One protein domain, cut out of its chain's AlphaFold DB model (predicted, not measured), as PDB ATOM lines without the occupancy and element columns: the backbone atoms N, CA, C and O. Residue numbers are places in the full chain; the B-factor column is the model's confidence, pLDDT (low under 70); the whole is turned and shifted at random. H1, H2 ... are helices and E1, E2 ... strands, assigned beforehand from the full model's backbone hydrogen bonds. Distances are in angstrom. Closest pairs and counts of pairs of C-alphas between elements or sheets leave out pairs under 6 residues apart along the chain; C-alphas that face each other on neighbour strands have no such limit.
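What this domain is: This is residues 148 to 263 of the 361 residues of the protein "KLLA0D00396p" of Kluyveromyces lactis (strain ATCC 8585 / CBS 2359 / DSM 70799 / NBRC 1267 / NRRL Y-1140 / WM37) (UniProt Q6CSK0). Look for H3 in the middle of a rounded body, with the other parts round it: a small three-strand sheet at one side, the long H1 crossing H3, H2 folding back along H3 as a helical hairpin, and H4 and H5, whose centres make a triangle with that of H3 in a loose three-helix bundle. The short H6 follows H5 and lies farthest from the middle. The printed part has 116 residues, with three strands and then six helices along the chain; the antiparallel sheet has the order E1, E2, E3, and the class is mostly helix. It is compact, with a radius of gyration of the C-alphas of 14.0 A and spans of 34 by 32 by 32 A.

How they stand to each other: Begin with E1, residues 153 to 158, E2, 162 to 165, and E3, 168 to 171: they form a meander, each strand the antiparallel neighbour of the one before. Between E1 and E2, find N 157 and O 164 at 2.9 A; between E2 and E3, N 163 and O 170 at 2.8 A. H1, residues 172 to 189, only grazes the sheet, with residues 172 to 175. H2, 201 to 206, also only grazes it, and so does H3, 208 to 221, the hub. H2 and H3 touch as a hairpin, at a shallow tilt of 30 degrees, with the C-alphas of Leu 204 and Gly 210 closest at 4.0 A. H1 touches H3 with residues 175 to 182 alone, about perpendicular at 83 degrees; the closest C-alphas, of Val 178 and Tyr 221, are 7.2 A apart. H5, 245 to 256, runs the same way as H3 at 11 degrees, and they only just touch, with 3 pairs of C-alphas within 8 A; the closest are those of Phe 220 and Leu 256, 7.1 A apart. H4, 229 to 238, runs opposite ways to both in this up-and-down bundle; it is close to H3 but not clearly touching, with the C-alphas of Asn 219 and Tyr 229 closest at 7.3 A. H6, 258 to 261, is near H5. Every O i to N i+4 pair is within hydrogen-bond range in H1 to H5; H6 is too short for one.

Where its parts are: Find C-alpha 153 at (109.377, 181.995, 178.194), where E1 begins its 16.4 A. H1 runs 25.4 A from C-alpha 172 at (128.710, 176.328, 170.371). H3 covers 20.7 A, H5 15.3 A and H4 13.9 A. H6 ends at C-alpha 261, (129.165, 201.993, 188.492).

The domain as a whole: The C-alphas farthest apart, of His 160 and Ser 263, are 41.0 A apart. The printed part has no cut, and H1 to H2 is its long link. Residues 194 to 195 and 240 to 263 have pLDDT under 70.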
ATOM      1  N   VAL A 148     109.525 183.019 182.577       92.12
ATOM      2  CA  VAL A 148     109.921 184.316 183.150       92.12
ATOM      3  C   VAL A 148     108.686 185.067 183.654       92.12
ATOM      4  O   VAL A 148     108.638 185.492 184.806       92.12
ATOM      5  N   SER A 149     107.645 185.133 182.832       92.50
ATOM      6  CA  SER A 149     106.323 185.651 183.193       92.50
ATOM      7  C   SER A 149     105.236 184.759 182.586       92.50
ATOM      8  O   SER A 149     105.530 183.671 182.082       92.50
ATOM      9  N   ASP A 150     103.964 185.148 182.688       92.25
ATOM     10  CA  ASP A 150     102.868 184.372 182.093       92.25
ATOM     11  C   ASP A 150     102.927 184.343 180.562       92.25
ATOM     12  O   ASP A 150     102.606 183.313 179.968       92.25
ATOM     13  N   ASP A 151     103.449 185.410 179.954       94.38
ATOM     14  CA  ASP A 151     103.548 185.563 178.503       94.38
ATOM     15  C   ASP A 151     104.985 185.407 177.971       94.38
ATOM     16  O   ASP A 151     105.189 185.314 176.758       94.38
ATOM     17  N   PHE A 152     105.992 185.331 178.853       92.56
ATOM     18  CA  PHE A 152     107.400 185.258 178.461       92.56
ATOM     19  C   PHE A 152     108.095 183.979 178.938       92.56
ATOM     20  O   PHE A 152     108.203 183.679 180.132       92.56
ATOM     21  N   PHE A 153     108.633 183.230 177.973       94.94
ATOM     22  CA  PHE A 153     109.377 181.995 178.194       94.94
ATOM     23  C   PHE A 153     110.713 182.034 177.454       94.94
ATOM     24  O   PHE A 153     110.816 182.515 176.324       94.94
ATOM     25  N   ILE A 154     111.729 181.446 178.077       95.69
ATOM     26  CA  ILE A 154     113.043 181.236 177.481       95.69
ATOM     27  C   ILE A 154     113.240 179.740 177.296       95.69
ATOM     28  O   ILE A 154     113.347 178.979 178.258       95.69
ATOM     29  N   ARG A 155     113.298 179.306 176.042       96.62
ATOM     30  CA  ARG A 155     113.599 177.935 175.652       96.62
ATOM     31  C   ARG A 155     115.067 177.826 175.280       96.62
ATOM     32  O   ARG A 155     115.496 178.403 174.291       96.62
ATOM     33  N   LEU A 156     115.810 177.035 176.034       97.19
ATOM     34  CA  LEU A 156     117.181 176.651 175.736       97.19
ATOM     35  C   LEU A 156     117.185 175.245 175.135       97.19
ATOM     36  O   LEU A 156     116.566 174.336 175.687       97.19
ATOM     37  N   MET A 157     117.873 175.049 174.015       96.12
ATOM     38  CA  MET A 157     118.030 173.733 173.394       96.12
ATOM     39  C   MET A 157     119.433 173.584 172.821       96.12
ATOM     40  O   MET A 157     119.812 174.300 171.896       96.12
ATOM     41  N   LEU A 158     120.193 172.633 173.354       95.69
ATOM     42  CA  LEU A 158     121.549 172.351 172.910       95.69
ATOM     43  C   LEU A 158     121.534 171.351 171.757       95.69
ATOM     44  O   LEU A 158     121.263 170.172 171.961       95.69
ATOM     45  N   LYS A 159     121.843 171.813 170.549       94.69
ATOM     46  CA  LYS A 159     122.105 170.960 169.387       94.69
ATOM     47  C   LYS A 159     123.572 170.515 169.371       94.69
ATOM     48  O   LYS A 159     124.390 170.970 170.161       94.69
ATOM     49  N   HIS A 160     123.909 169.658 168.408       91.31
ATOM     50  CA  HIS A 160     125.263 169.129 168.213       91.31
ATOM     51  C   HIS A 160     126.352 170.208 168.080       91.31
ATOM     52  O   HIS A 160     127.468 169.977 168.525       91.31
ATOM     53  N   SER A 161     126.052 171.355 167.460       95.69
ATOM     54  CA  SER A 161     127.035 172.417 167.186       95.69
ATOM     55  C   SER A 161     126.544 173.818 167.552       95.69
ATOM     56  O   SER A 161     127.169 174.805 167.183       95.69
ATOM     57  N   SER A 162     125.398 173.930 168.221       96.94
ATOM     58  CA  SER A 162     124.804 175.229 168.525       96.94
ATOM     59  C   SER A 162     123.879 175.167 169.730       96.94
ATOM     60  O   SER A 162     123.293 174.130 170.043       96.94
ATOM     61  N   LEU A 163     123.716 176.302 170.398       97.38
ATOM     62  CA  LEU A 163     122.698 176.519 171.411       97.38
ATOM     63  C   LEU A 163     121.576 177.371 170.815       97.38
ATOM     64  O   LEU A 163     121.800 178.502 170.389       97.38
ATOM     65  N   LEU A 164     120.355 176.841 170.811       97.31
ATOM     66  CA  LEU A 164     119.161 177.627 170.529       97.31
ATOM     67  C   LEU A 164     118.642 178.285 171.805       97.31
ATOM     68  O   LEU A 164     118.423 177.608 172.810       97.31
ATOM     69  N   ILE A 165     118.375 179.584 171.717       96.81
ATOM     70  CA  ILE A 165     117.661 180.384 172.708       96.81
ATOM     71  C   ILE A 165     116.423 180.943 172.027       96.81
ATOM     72  O   ILE A 165     116.508 181.841 171.191       96.81
ATOM     73  N   ASN A 166     115.260 180.390 172.354       95.19
ATOM     74  CA  ASN A 166     114.033 180.594 171.596       95.19
ATOM     75  C   ASN A 166     114.269 180.276 170.108       95.19
ATOM     76  O   ASN A 166     114.483 179.115 169.756       95.19
ATOM     77  N   ASN A 167     114.260 181.301 169.255       94.44
ATOM     78  CA  ASN A 167     114.502 181.197 167.812       94.44
ATOM     79  C   ASN A 167     115.880 181.742 167.396       94.44
ATOM     80  O   ASN A 167     116.154 181.871 166.205       94.44
ATOM     81  N   PHE A 168     116.730 182.099 168.359       96.50
ATOM     82  CA  PHE A 168     118.076 182.604 168.130       96.50
ATOM     83  C   PHE A 168     119.092 181.473 168.285       96.50
ATOM     84  O   PHE A 168     119.027 180.712 169.245       96.50
ATOM     85  N   GLU A 169     120.017 181.348 167.339       97.31
ATOM     86  CA  GLU A 169     121.018 180.283 167.317       97.31
ATOM     87  C   GLU A 169     122.409 180.855 167.566       97.31
ATOM     88  O   GLU A 169     122.822 181.800 166.894       97.31
ATOM     89  N   ILE A 170     123.114 180.269 168.530       97.38
ATOM     90  CA  ILE A 170     124.478 180.630 168.911       97.38
ATOM     91  C   ILE A 170     125.376 179.447 168.589       97.38
ATOM     92  O   ILE A 170     125.063 178.320 168.978       97.38
ATOM     93  N   ASP A 171     126.469 179.693 167.875       96.94
ATOM     94  CA  ASP A 171     127.463 178.659 167.612       96.94
ATOM     95  C   ASP A 171     128.094 178.190 168.932       96.94
ATOM     96  O   ASP A 171     128.407 178.999 169.811       96.94
ATOM     97  N   LEU A 172     128.218 176.875 169.111       95.38
ATOM     98  CA  LEU A 172     128.710 176.328 170.371       95.38
ATOM     99  C   LEU A 172     130.192 176.660 170.592       95.38
ATOM    100  O   LEU A 172     130.584 176.845 171.738       95.38
ATOM    101  N   PHE A 173     130.982 176.795 169.524       93.12
ATOM    102  CA  PHE A 173     132.382 177.200 169.613       93.12
ATOM    103  C   PHE A 173     132.502 178.630 170.157       93.12
ATOM    104  O   PHE A 173     133.210 178.855 171.139       93.12
ATOM    105  N   ASP A 174     131.735 179.567 169.589       95.12
ATOM    106  CA  ASP A 174     131.693 180.962 170.049       95.12
ATOM    107  C   ASP A 174     131.236 181.047 171.518       95.12
ATOM    108  O   ASP A 174     131.761 181.822 172.319       95.12
ATOM    109  N   LEU A 175     130.247 180.231 171.896       95.19
ATOM    110  CA  LEU A 175     129.750 180.172 173.267       95.19
ATOM    111  C   LEU A 175     130.793 179.607 174.241       95.19
ATOM    112  O   LEU A 175     130.918 180.114 175.353       95.19
ATOM    113  N   GLU A 176     131.520 178.561 173.860       92.88
ATOM    114  CA  GLU A 176     132.565 177.963 174.696       92.88
ATOM    115  C   GLU A 176     133.747 178.915 174.906       92.88
ATOM    116  O   GLU A 176     134.241 179.015 176.031       92.88
ATOM    117  N   GLU A 177     134.145 179.674 173.880       91.38
ATOM    118  CA  GLU A 177     135.159 180.728 174.001       91.38
ATOM    119  C   GLU A 177     134.730 181.793 175.023       91.38
ATOM    120  O   GLU A 177     135.478 182.123 175.947       91.38
ATOM    121  N   VAL A 178     133.477 182.250 174.928       91.50
ATOM    122  CA  VAL A 178     132.883 183.199 175.876       91.50
ATOM    123  C   VAL A 178     132.824 182.633 177.295       91.50
ATOM    124  O   VAL A 178     133.174 183.324 178.252       91.50
ATOM    125  N   LEU A 179     132.387 181.382 177.461       90.31
ATOM    126  CA  LEU A 179     132.327 180.732 178.772       90.31
ATOM    127  C   LEU A 179     133.719 180.608 179.395       90.31
ATOM    128  O   LEU A 179     133.862 180.808 180.603       90.31
ATOM    129  N   PHE A 180     134.739 180.319 178.585       88.31
ATOM    130  CA  PHE A 180     136.124 180.245 179.030       88.31
ATOM    131  C   PHE A 180     136.658 181.610 179.480       88.31
ATOM    132  O   PHE A 180     137.176 181.717 180.595       88.31
ATOM    133  N   GLU A 181     136.496 182.656 178.661       87.44
ATOM    134  CA  GLU A 181     136.903 184.028 179.003       87.44
ATOM    135  C   GLU A 181     136.207 184.490 180.287       87.44
ATOM    136  O   GLU A 181     136.840 184.951 181.241       87.44
ATOM    137  N   PHE A 182     134.893 184.298 180.340       85.81
ATOM    138  CA  PHE A 182     134.093 184.648 181.492       85.81
ATOM    139  C   PHE A 182     134.565 183.894 182.743       85.81
ATOM    140  O   PHE A 182     134.763 184.490 183.801       85.81
ATOM    141  N   MET A 183     134.832 182.590 182.633       84.12
ATOM    142  CA  MET A 183     135.334 181.808 183.759       84.12
ATOM    143  C   MET A 183     136.711 182.240 184.234       84.12
ATOM    144  O   MET A 183     136.963 182.247 185.441       84.12
ATOM    145  N   PHE A 184     137.589 182.620 183.311       84.81
ATOM    146  CA  PHE A 184     138.888 183.186 183.638       84.81
ATOM    147  C   PHE A 184     138.742 184.474 184.462       84.81
ATOM    148  O   PHE A 184     139.393 184.619 185.502       84.81
ATOM    149  N   ILE A 185     137.830 185.367 184.062       82.50
ATOM    150  CA  ILE A 185     137.534 186.613 184.786       82.50
ATOM    151  C   ILE A 185     137.020 186.303 186.191       82.50
ATOM    152  O   ILE A 185     137.556 186.806 187.177       82.50
ATOM    153  N   VAL A 186     136.017 185.435 186.313       81.38
ATOM    154  CA  VAL A 186     135.406 185.120 187.609       81.38
ATOM    155  C   VAL A 186     136.411 184.454 188.551       81.38
ATOM    156  O   VAL A 186     136.488 184.843 189.714       81.38
ATOM    157  N   LYS A 187     137.222 183.503 188.065       82.69
ATOM    158  CA  LYS A 187     138.288 182.861 188.858       82.69
ATOM    159  C   LYS A 187     139.356 183.848 189.327       82.69
ATOM    160  O   LYS A 187     139.959 183.638 190.371       82.69
ATOM    161  N   SER A 188     139.593 184.911 188.562       82.62
ATOM    162  CA  SER A 188     140.536 185.967 188.943       82.62
ATOM    163  C   SER A 188     139.979 186.885 190.036       82.62
ATOM    164  O   SER A 188     140.747 187.508 190.763       82.62
ATOM    165  N   LEU A 189     138.652 186.980 190.149       79.38
ATOM    166  CA  LEU A 189     137.964 187.912 191.047       79.38
ATOM    167  C   LEU A 189     137.425 187.250 192.316       79.38
ATOM    168  O   LEU A 189     137.269 187.918 193.338       79.38
ATOM    169  N   LEU A 190     137.103 185.960 192.254       79.50
ATOM    170  CA  LEU A 190     136.491 185.213 193.343       79.50
ATOM    171  C   LEU A 190     137.374 184.022 193.737       79.50
ATOM    172  O   LEU A 190     137.886 183.327 192.860       79.50
ATOM    173  N   PRO A 191     137.531 183.742 195.044       77.88
ATOM    174  CA  PRO A 191     138.277 182.578 195.505       77.88
ATOM    175  C   PRO A 191     137.652 181.279 194.970       77.88
ATOM    176  O   PRO A 191     136.430 181.106 194.992       77.88
ATOM    177  N   SER A 192     138.510 180.360 194.512       70.38
ATOM    178  CA  SER A 192     138.162 179.149 193.748       70.38
ATOM    179  C   SER A 192     137.105 178.240 194.386       70.38
ATOM    180  O   SER A 192     136.444 177.490 193.677       70.38
ATOM    181  N   GLU A 193     136.920 178.299 195.705       70.50
ATOM    182  CA  GLU A 193     136.033 177.400 196.459       70.50
ATOM    183  C   GLU A 193     134.533 177.689 196.292       70.50
ATOM    184  O   GLU A 193     133.705 176.904 196.747       70.50
ATOM    185  N   ARG A 194     134.149 178.808 195.663       69.56
ATOM    186  CA  ARG A 194     132.738 179.247 195.616       69.56
ATOM    187  C   ARG A 194     132.072 179.155 194.253       69.56
ATOM    188  O   ARG A 194     130.893 179.481 194.146       69.56
ATOM    189  N   LEU A 195     132.798 178.746 193.218       69.50
ATOM    190  CA  LEU A 195     132.264 178.723 191.862       69.50
ATOM    191  C   LEU A 195     131.809 177.318 191.490       69.50
ATOM    192  O   LEU A 195     132.593 176.374 191.620       69.50
ATOM    193  N   PRO A 196     130.573 177.156 190.993       70.06
ATOM    194  CA  PRO A 196     130.176 175.894 190.403       70.06
ATOM    195  C   PRO A 196     131.095 175.559 189.215       70.06
ATOM    196  O   PRO A 196     131.559 176.461 188.510       70.06
ATOM    197  N   PRO A 197     131.378 174.272 188.971       72.31
ATOM    198  CA  PRO A 197     132.154 173.859 187.813       72.31
ATOM    199  C   PRO A 197     131.336 174.114 186.540       72.31
ATOM    200  O   PRO A 197     130.408 173.374 186.222       72.31
ATOM    201  N   PHE A 198     131.673 175.178 185.816       74.75
ATOM    202  CA  PHE A 198     131.036 175.551 184.554       74.75
ATOM    203  C   PHE A 198     131.990 175.280 183.387       74.75
ATOM    204  O   PHE A 198     132.529 176.204 182.785       74.75
ATOM    205  N   ASN A 199     132.253 174.008 183.086       78.69
ATOM    206  CA  ASN A 199     133.256 173.674 182.068       78.69
ATOM    207  C   ASN A 199     132.679 173.627 180.647       78.69
ATOM    208  O   ASN A 199     133.444 173.664 179.691       78.69
ATOM    209  N   ASN A 200     131.355 173.519 180.488       87.88
ATOM    210  CA  ASN A 200     130.689 173.573 179.184       87.88
ATOM    211  C   ASN A 200     129.200 173.938 179.311       87.88
ATOM    212  O   ASN A 200     128.592 173.828 180.383       87.88
ATOM    213  N   ALA A 201     128.595 174.339 178.189       88.19
ATOM    214  CA  ALA A 201     127.183 174.717 178.123       88.19
ATOM    215  C   ALA A 201     126.234 173.565 178.509       88.19
ATOM    216  O   ALA A 201     125.194 173.802 179.123       88.19
ATOM    217  N   SER A 202     126.595 172.311 178.214       89.00
ATOM    218  CA  SER A 202     125.776 171.140 178.563       89.00
ATOM    219  C   SER A 202     125.631 170.958 180.076       89.00
ATOM    220  O   SER A 202     124.543 170.650 180.567       89.00
ATOM    221  N   GLN A 203     126.710 171.159 180.834       88.88
ATOM    222  CA  GLN A 203     126.698 171.094 182.296       88.88
ATOM    223  C   GLN A 203     125.838 172.214 182.883       88.88
ATOM    224  O   GLN A 203     124.996 171.951 183.739       88.88
ATOM    225  N   LEU A 204     125.986 173.435 182.361       89.62
ATOM    226  CA  LEU A 204     125.155 174.577 182.744       89.62
ATOM    227  C   LEU A 204     123.665 174.302 182.493       89.62
ATOM    228  O   LEU A 204     122.837 174.534 183.365       89.62
ATOM    229  N   LEU A 205     123.308 173.728 181.346       92.12
ATOM    230  CA  LEU A 205     121.916 173.390 181.039       92.12
ATOM    231  C   LEU A 205     121.335 172.270 181.901       92.12
ATOM    232  O   LEU A 205     120.116 172.152 181.994       92.12
ATOM    233  N   SER A 206     122.171 171.458 182.544       90.06
ATOM    234  CA  SER A 206     121.699 170.319 183.333       90.06
ATOM    235  C   SER A 206     121.034 170.773 184.645       90.06
ATOM    236  O   SER A 206     119.996 170.233 185.031       90.06
ATOM    237  N   SER A 207     121.529 171.835 185.293       89.06
ATOM    238  CA  SER A 207     120.995 172.350 186.571       89.06
ATOM    239  C   SER A 207     120.212 173.650 186.402       89.06
ATOM    240  O   SER A 207     120.556 174.476 185.556       89.06
ATOM    241  N   LYS A 208     119.114 173.826 187.154       88.62
ATOM    242  CA  LYS A 208     118.214 174.986 186.991       88.62
ATOM    243  C   LYS A 208     118.981 176.293 187.204       88.62
ATOM    244  O   LYS A 208     118.829 177.232 186.428       88.62
ATOM    245  N   GLU A 209     119.870 176.288 188.186       87.19
ATOM    246  CA  GLU A 209     120.829 177.339 188.504       87.19
ATOM    247  C   GLU A 209     121.752 177.607 187.310       87.19
ATOM    248  O   GLU A 209     121.855 178.740 186.844       87.19
ATOM    249  N   GLY A 210     122.383 176.559 186.770       89.12
ATOM    250  CA  GLY A 210     123.307 176.653 185.642       89.12
ATOM    251  C   GLY A 210     122.664 177.271 184.402       89.12
ATOM    252  O   GLY A 210     123.275 178.103 183.741       89.12
ATOM    253  N   SER A 211     121.399 176.954 184.122       92.00
ATOM    254  CA  SER A 211     120.685 177.563 182.997       92.00
ATOM    255  C   SER A 211     120.438 179.061 183.180       92.00
ATOM    256  O   SER A 211     120.451 179.790 182.191       92.00
ATOM    257  N   LEU A 212     120.270 179.539 184.420       90.88
ATOM    258  CA  LEU A 212     120.175 180.975 184.700       90.88
ATOM    259  C   LEU A 212     121.532 181.660 184.507       90.88
ATOM    260  O   LEU A 212     121.594 182.684 183.832       90.88
ATOM    261  N   TYR A 213     122.622 181.064 185.012       88.38
ATOM    262  CA  TYR A 213     123.984 181.558 184.762       88.38
ATOM    263  C   TYR A 213     124.282 181.654 183.266       88.38
ATOM    264  O   TYR A 213     124.794 182.670 182.801       88.38
ATOM    265  N   LEU A 214     123.926 180.615 182.511       92.44
ATOM    266  CA  LEU A 214     124.132 180.569 181.070       92.44
ATOM    267  C   LEU A 214     123.406 181.716 180.364       92.44
ATOM    268  O   LEU A 214     124.032 182.422 179.582       92.44
ATOM    269  N   ILE A 215     122.126 181.954 180.665       93.19
ATOM    270  CA  ILE A 215     121.380 183.071 180.067       93.19
ATOM    271  C   ILE A 215     122.023 184.415 180.418       93.19
ATOM    272  O   ILE A 215     122.186 185.251 179.530       93.19
ATOM    273  N   SER A 216     122.437 184.619 181.672       88.94
ATOM    274  CA  SER A 216     123.092 185.862 182.093       88.94
ATOM    275  C   SER A 216     124.400 186.116 181.341       88.94
ATOM    276  O   SER A 216     124.633 187.232 180.875       88.94
ATOM    277  N   ILE A 217     125.238 185.085 181.180       90.38
ATOM    278  CA  ILE A 217     126.489 185.181 180.414       90.38
ATOM    279  C   ILE A 217     126.176 185.489 178.951       90.38
ATOM    280  O   ILE A 217     126.749 186.407 178.369       90.38
ATOM    281  N   ILE A 218     125.234 184.763 178.350       92.69
ATOM    282  CA  ILE A 218     124.921 184.945 176.936       92.69
ATOM    283  C   ILE A 218     124.369 186.342 176.676       92.69
ATOM    284  O   ILE A 218     124.800 186.997 175.734       92.69
ATOM    285  N   ASN A 219     123.469 186.838 177.519       88.00
ATOM    286  CA  ASN A 219     122.935 188.186 177.380       88.00
ATOM    287  C   ASN A 219     124.033 189.269 177.439       88.00
ATOM    288  O   ASN A 219     123.941 190.318 176.792       88.00
ATOM    289  N   PHE A 220     125.099 189.022 178.202       85.25
ATOM    290  CA  PHE A 220     126.223 189.944 178.262       85.25
ATOM    291  C   PHE A 220     127.006 189.984 176.948       85.25
ATOM    292  O   PHE A 220     127.198 191.064 176.386       85.25
ATOM    293  N   TYR A 221     127.418 188.823 176.440       89.19
ATOM    294  CA  TYR A 221     128.316 188.733 175.286       89.19
ATOM    295  C   TYR A 221     127.605 188.818 173.934       89.19
ATOM    296  O   TYR A 221     128.164 189.351 172.976       89.19
ATOM    297  N   PHE A 222     126.367 188.346 173.857       91.31
ATOM    298  CA  PHE A 222     125.591 188.283 172.628       91.31
ATOM    299  C   PHE A 222     124.462 189.317 172.647       91.31
ATOM    300  O   PHE A 222     123.995 189.771 173.694       91.31
ATOM    301  N   ASP A 223     124.050 189.749 171.461       90.19
ATOM    302  CA  ASP A 223     122.888 190.614 171.277       90.19
ATOM    303  C   ASP A 223     121.719 189.740 170.817       90.19
ATOM    304  O   ASP A 223     121.614 189.398 169.637       90.19
ATOM    305  N   ILE A 224     120.912 189.275 171.776       92.75
ATOM    306  CA  ILE A 224     119.781 188.391 171.494       92.75
ATOM    307  C   ILE A 224     118.566 189.261 171.133       92.75
ATOM    308  O   ILE A 224     118.073 190.008 171.981       92.75
ATOM    309  N   PRO A 225     118.031 189.161 169.905       91.44
ATOM    310  CA  PRO A 225     116.889 189.963 169.495       91.44
ATOM    311  C   PRO A 225     115.641 189.604 170.309       91.44
ATOM    312  O   PRO A 225     115.333 188.428 170.502       91.44
ATOM    313  N   ASN A 226     114.888 190.631 170.715       89.25
ATOM    314  CA  ASN A 226     113.645 190.517 171.491       89.25
ATOM    315  C   ASN A 226     113.809 189.838 172.862       89.25
ATOM    316  O   ASN A 226     112.837 189.329 173.415       89.25
ATOM    317  N   PHE A 227     115.027 189.797 173.400       90.50
ATOM    318  CA  PHE A 227     115.261 189.332 174.756       90.50
ATOM    319  C   PHE A 227     115.134 190.508 175.728       90.50
ATOM    320  O   PHE A 227     115.995 191.389 175.747       90.50
ATOM    321  N   ASP A 228     114.062 190.535 176.524       88.81
ATOM    322  CA  ASP A 228     113.917 191.531 177.585       88.81
ATOM    323  C   ASP A 228     114.760 191.123 178.798       88.81
ATOM    324  O   ASP A 228     114.374 190.313 179.645       88.81
ATOM    325  N   TYR A 229     115.971 191.675 178.849       85.12
ATOM    326  CA  TYR A 229     116.892 191.415 179.945       85.12
ATOM    327  C   TYR A 229     116.375 191.932 181.287       85.12
ATOM    328  O   TYR A 229     116.653 191.305 182.307       85.12
ATOM    329  N   LEU A 230     115.668 193.064 181.305       85.94
ATOM    330  CA  LEU A 230     115.200 193.652 182.557       85.94
ATOM    331  C   LEU A 230     114.107 192.774 183.161       85.94
ATOM    332  O   LEU A 230     114.199 192.431 184.335       85.94
ATOM    333  N   GLU A 231     113.166 192.306 182.342       87.88
ATOM    334  CA  GLU A 231     112.139 191.359 182.784       87.88
ATOM    335  C   GLU A 231     112.758 190.036 183.269       87.88
ATOM    336  O   GLU A 231     112.396 189.520 184.330       87.88
ATOM    337  N   PHE A 232     113.750 189.497 182.543       88.94
ATOM    338  CA  PHE A 232     114.476 188.304 182.989       88.94
ATOM    339  C   PHE A 232     115.216 188.528 184.315       88.94
ATOM    340  O   PHE A 232     115.187 187.672 185.199       88.94
ATOM    341  N   TYR A 233     115.879 189.671 184.473       84.88
ATOM    342  CA  TYR A 233     116.595 190.021 185.694       84.88
ATOM    343  C   TYR A 233     115.643 190.163 186.885       84.88
ATOM    344  O   TYR A 233     115.908 189.613 187.958       84.88
ATOM    345  N   ASP A 234     114.512 190.839 186.689       85.31
ATOM    346  CA  ASP A 234     113.476 190.995 187.706       85.31
ATOM    347  C   ASP A 234     112.881 189.641 188.090       85.31
ATOM    348  O   ASP A 234     112.676 189.374 189.274       85.31
ATOM    349  N   HIS A 235     112.686 188.732 187.133       85.38
ATOM    350  CA  HIS A 235     112.290 187.354 187.414       85.38
ATOM    351  C   HIS A 235     113.313 186.613 188.284       85.38
ATOM    352  O   HIS A 235     112.949 185.964 189.266       85.38
ATOM    353  N   VAL A 236     114.602 186.719 187.954       84.19
ATOM    354  CA  VAL A 236     115.680 186.095 188.735       84.19
ATOM    355  C   VAL A 236     115.734 186.661 190.159       84.19
ATOM    356  O   VAL A 236     115.972 185.911 191.104       84.19
ATOM    357  N   CYS A 237     115.487 187.962 190.328       82.44
ATOM    358  CA  CYS A 237     115.493 188.617 191.637       82.44
ATOM    359  C   CYS A 237     114.220 188.351 192.458       82.44
ATOM    360  O   CYS A 237     114.292 188.217 193.680       82.44
ATOM    361  N   SER A 238     113.057 188.297 191.807       82.06
ATOM    362  CA  SER A 238     111.750 188.122 192.454       82.06
ATOM    363  C   SER A 238     111.481 186.677 192.864       82.06
ATOM    364  O   SER A 238     110.829 186.447 193.885       82.06
ATOM    365  N   ASN A 239     112.046 185.698 192.150       75.69
ATOM    366  CA  ASN A 239     112.036 184.300 192.566       75.69
ATOM    367  C   ASN A 239     113.018 184.064 193.726       75.69
ATOM    368  O   ASN A 239     114.053 183.414 193.583       75.69
ATOM    369  N   GLN A 240     112.639 184.538 194.918       56.16
ATOM    370  CA  GLN A 240     113.326 184.349 196.206       56.16
ATOM    371  C   GLN A 240     113.467 182.874 196.647       56.16
ATOM    372  O   GLN A 240     113.908 182.589 197.759       56.16
ATOM    373  N   SER A 241     113.089 181.904 195.813       48.50
ATOM    374  CA  SER A 241     113.150 180.487 196.150       48.50
ATOM    375  C   SER A 241     114.593 179.974 196.102       48.50
ATOM    376  O   SER A 241     115.060 179.590 195.036       48.50
ATOM    377  N   ASN A 242     115.282 179.934 197.246       54.28
ATOM    378  CA  ASN A 242     116.489 179.138 197.554       54.28
ATOM    379  C   ASN A 242     117.727 179.252 196.654       54.28
ATOM    380  O   ASN A 242     118.761 178.663 196.979       54.28
ATOM    381  N   TYR A 243     117.683 180.003 195.559       59.38
ATOM    382  CA  TYR A 243     118.891 180.354 194.842       59.38
ATOM    383  C   TYR A 243     119.783 181.085 195.833       59.38
ATOM    384  O   TYR A 243     119.310 181.922 196.607       59.38
ATOM    385  N   GLN A 244     121.083 180.805 195.821       58.88
ATOM    386  CA  GLN A 244     122.035 181.757 196.374       58.88
ATOM    387  C   GLN A 244     122.021 182.978 195.448       58.88
ATOM    388  O   GLN A 244     122.965 183.228 194.705       58.88
ATOM    389  N   VAL A 245     120.902 183.715 195.468       53.06
ATOM    390  CA  VAL A 245     120.644 184.936 194.717       53.06
ATOM    391  C   VAL A 245     121.793 185.879 194.989       53.06
ATOM    392  O   VAL A 245     122.276 186.476 194.057       53.06
ATOM    393  N   ASN A 246     122.364 185.888 196.195       56.25
ATOM    394  CA  ASN A 246     123.569 186.650 196.512       56.25
ATOM    395  C   ASN A 246     124.779 186.313 195.621       56.25
ATOM    396  O   ASN A 246     125.512 187.222 195.260       56.25
ATOM    397  N   GLN A 247     124.997 185.054 195.227       61.25
ATOM    398  CA  GLN A 247     126.100 184.687 194.332       61.25
ATOM    399  C   GLN A 247     125.799 185.055 192.880       61.25
ATOM    400  O   GLN A 247     126.649 185.649 192.226       61.25
ATOM    401  N   LEU A 248     124.593 184.756 192.387       61.16
ATOM    402  CA  LEU A 248     124.167 185.129 191.034       61.16
ATOM    403  C   LEU A 248     124.064 186.659 190.892       61.16
ATOM    404  O   LEU A 248     124.480 187.218 189.889       61.16
ATOM    405  N   TRP A 249     123.605 187.361 191.922       60.72
ATOM    406  CA  TRP A 249     123.506 188.817 192.016       60.72
ATOM    407  C   TRP A 249     124.878 189.476 192.084       60.72
ATOM    408  O   TRP A 249     125.100 190.435 191.353       60.72
ATOM    409  N   LEU A 250     125.817 188.965 192.893       59.97
ATOM    410  CA  LEU A 250     127.192 189.478 192.929       59.97
ATOM    411  C   LEU A 250     127.859 189.275 191.564       59.97
ATOM    412  O   LEU A 250     128.481 190.181 191.027       59.97
ATOM    413  N   PHE A 251     127.652 188.108 190.964       61.12
ATOM    414  CA  PHE A 251     128.134 187.750 189.635       61.12
ATOM    415  C   PHE A 251     127.559 188.654 188.532       61.12
ATOM    416  O   PHE A 251     128.296 189.107 187.664       61.12
ATOM    417  N   THR A 252     126.271 188.991 188.605       60.56
ATOM    418  CA  THR A 252     125.574 189.829 187.616       60.56
ATOM    419  C   THR A 252     125.865 191.323 187.836       60.56
ATOM    420  O   THR A 252     126.109 192.057 186.887       60.56
ATOM    421  N   ASN A 253     125.939 191.806 189.078       61.94
ATOM    422  CA  ASN A 253     126.172 193.227 189.366       61.94
ATOM    423  C   ASN A 253     127.649 193.623 189.331       61.94
ATOM    424  O   ASN A 253     127.994 194.677 188.803       61.94
ATOM    425  N   VAL A 254     128.553 192.789 189.839       60.06
ATOM    426  CA  VAL A 254     129.978 193.143 189.867       60.06
ATOM    427  C   VAL A 254     130.600 193.027 188.473       60.06
ATOM    428  O   VAL A 254     131.379 193.895 188.085       60.06
ATOM    429  N   ILE A 255     130.226 192.009 187.691       58.19
ATOM    430  CA  ILE A 255     130.821 191.780 186.366       58.19
ATOM    431  C   ILE A 255     130.089 192.570 185.274       58.19
ATOM    432  O   ILE A 255     130.751 193.160 184.422       58.19
ATOM    433  N   LEU A 256     128.750 192.653 185.309       54.97
ATOM    434  CA  LEU A 256     127.990 193.320 184.238       54.97
ATOM    435  C   LEU A 256     127.786 194.820 184.491       54.97
ATOM    436  O   LEU A 256     127.809 195.602 183.543       54.97
ATOM    437  N   TYR A 257     127.633 195.238 185.754       55.47
ATOM    438  CA  TYR A 257     127.452 196.651 186.115       55.47
ATOM    439  C   TYR A 257     128.719 197.326 186.633       55.47
ATOM    440  O   TYR A 257     128.719 198.552 186.733       55.47
ATOM    441  N   GLY A 258     129.811 196.596 186.885       57.12
ATOM    442  CA  GLY A 258     131.125 197.183 187.170       57.12
ATOM    443  C   GLY A 258     131.449 198.388 186.269       57.12
ATOM    444  O   GLY A 258     131.683 199.468 186.802       57.12
ATOM    445  N   PRO A 259     131.330 198.290 184.929       48.94
ATOM    446  CA  PRO A 259     131.539 199.434 184.034       48.94
ATOM    447  C   PRO A 259     130.544 200.595 184.218       48.94
ATOM    448  O   PRO A 259     130.899 201.751 183.999       48.94
ATOM    449  N   ALA A 260     129.293 200.312 184.598       43.22
ATOM    450  CA  ALA A 260     128.248 201.318 184.797       43.22
ATOM    451  C   ALA A 260     128.400 202.063 186.135       43.22
ATOM    452  O   ALA A 260     128.163 203.268 186.189       43.22
ATOM    453  N   TYR A 261     128.873 201.387 187.187       43.53
ATOM    454  CA  TYR A 261     129.165 201.993 188.492       43.53
ATOM    455  C   TYR A 261     130.307 203.023 188.446       43.53
ATOM    456  O   TYR A 261     130.357 203.908 189.299       43.53
ATOM    457  N   PHE A 262     131.190 202.962 187.441       43.66
ATOM    458  CA  PHE A 262     132.231 203.973 187.201       43.66
ATOM    459  C   PHE A 262     131.791 205.098 186.247       43.66
ATOM    460  O   PHE A 262     132.583 205.982 185.923       43.66
ATOM    461  N   SER A 263     130.530 205.106 185.802       41.03
ATOM    462  CA  SER A 263     129.976 206.225 185.042       41.03
ATOM    463  C   SER A 263     129.495 207.329 185.986       41.03
ATOM    464  O   SER A 263     128.582 207.126 186.786       41.03
TER     465      SER A 263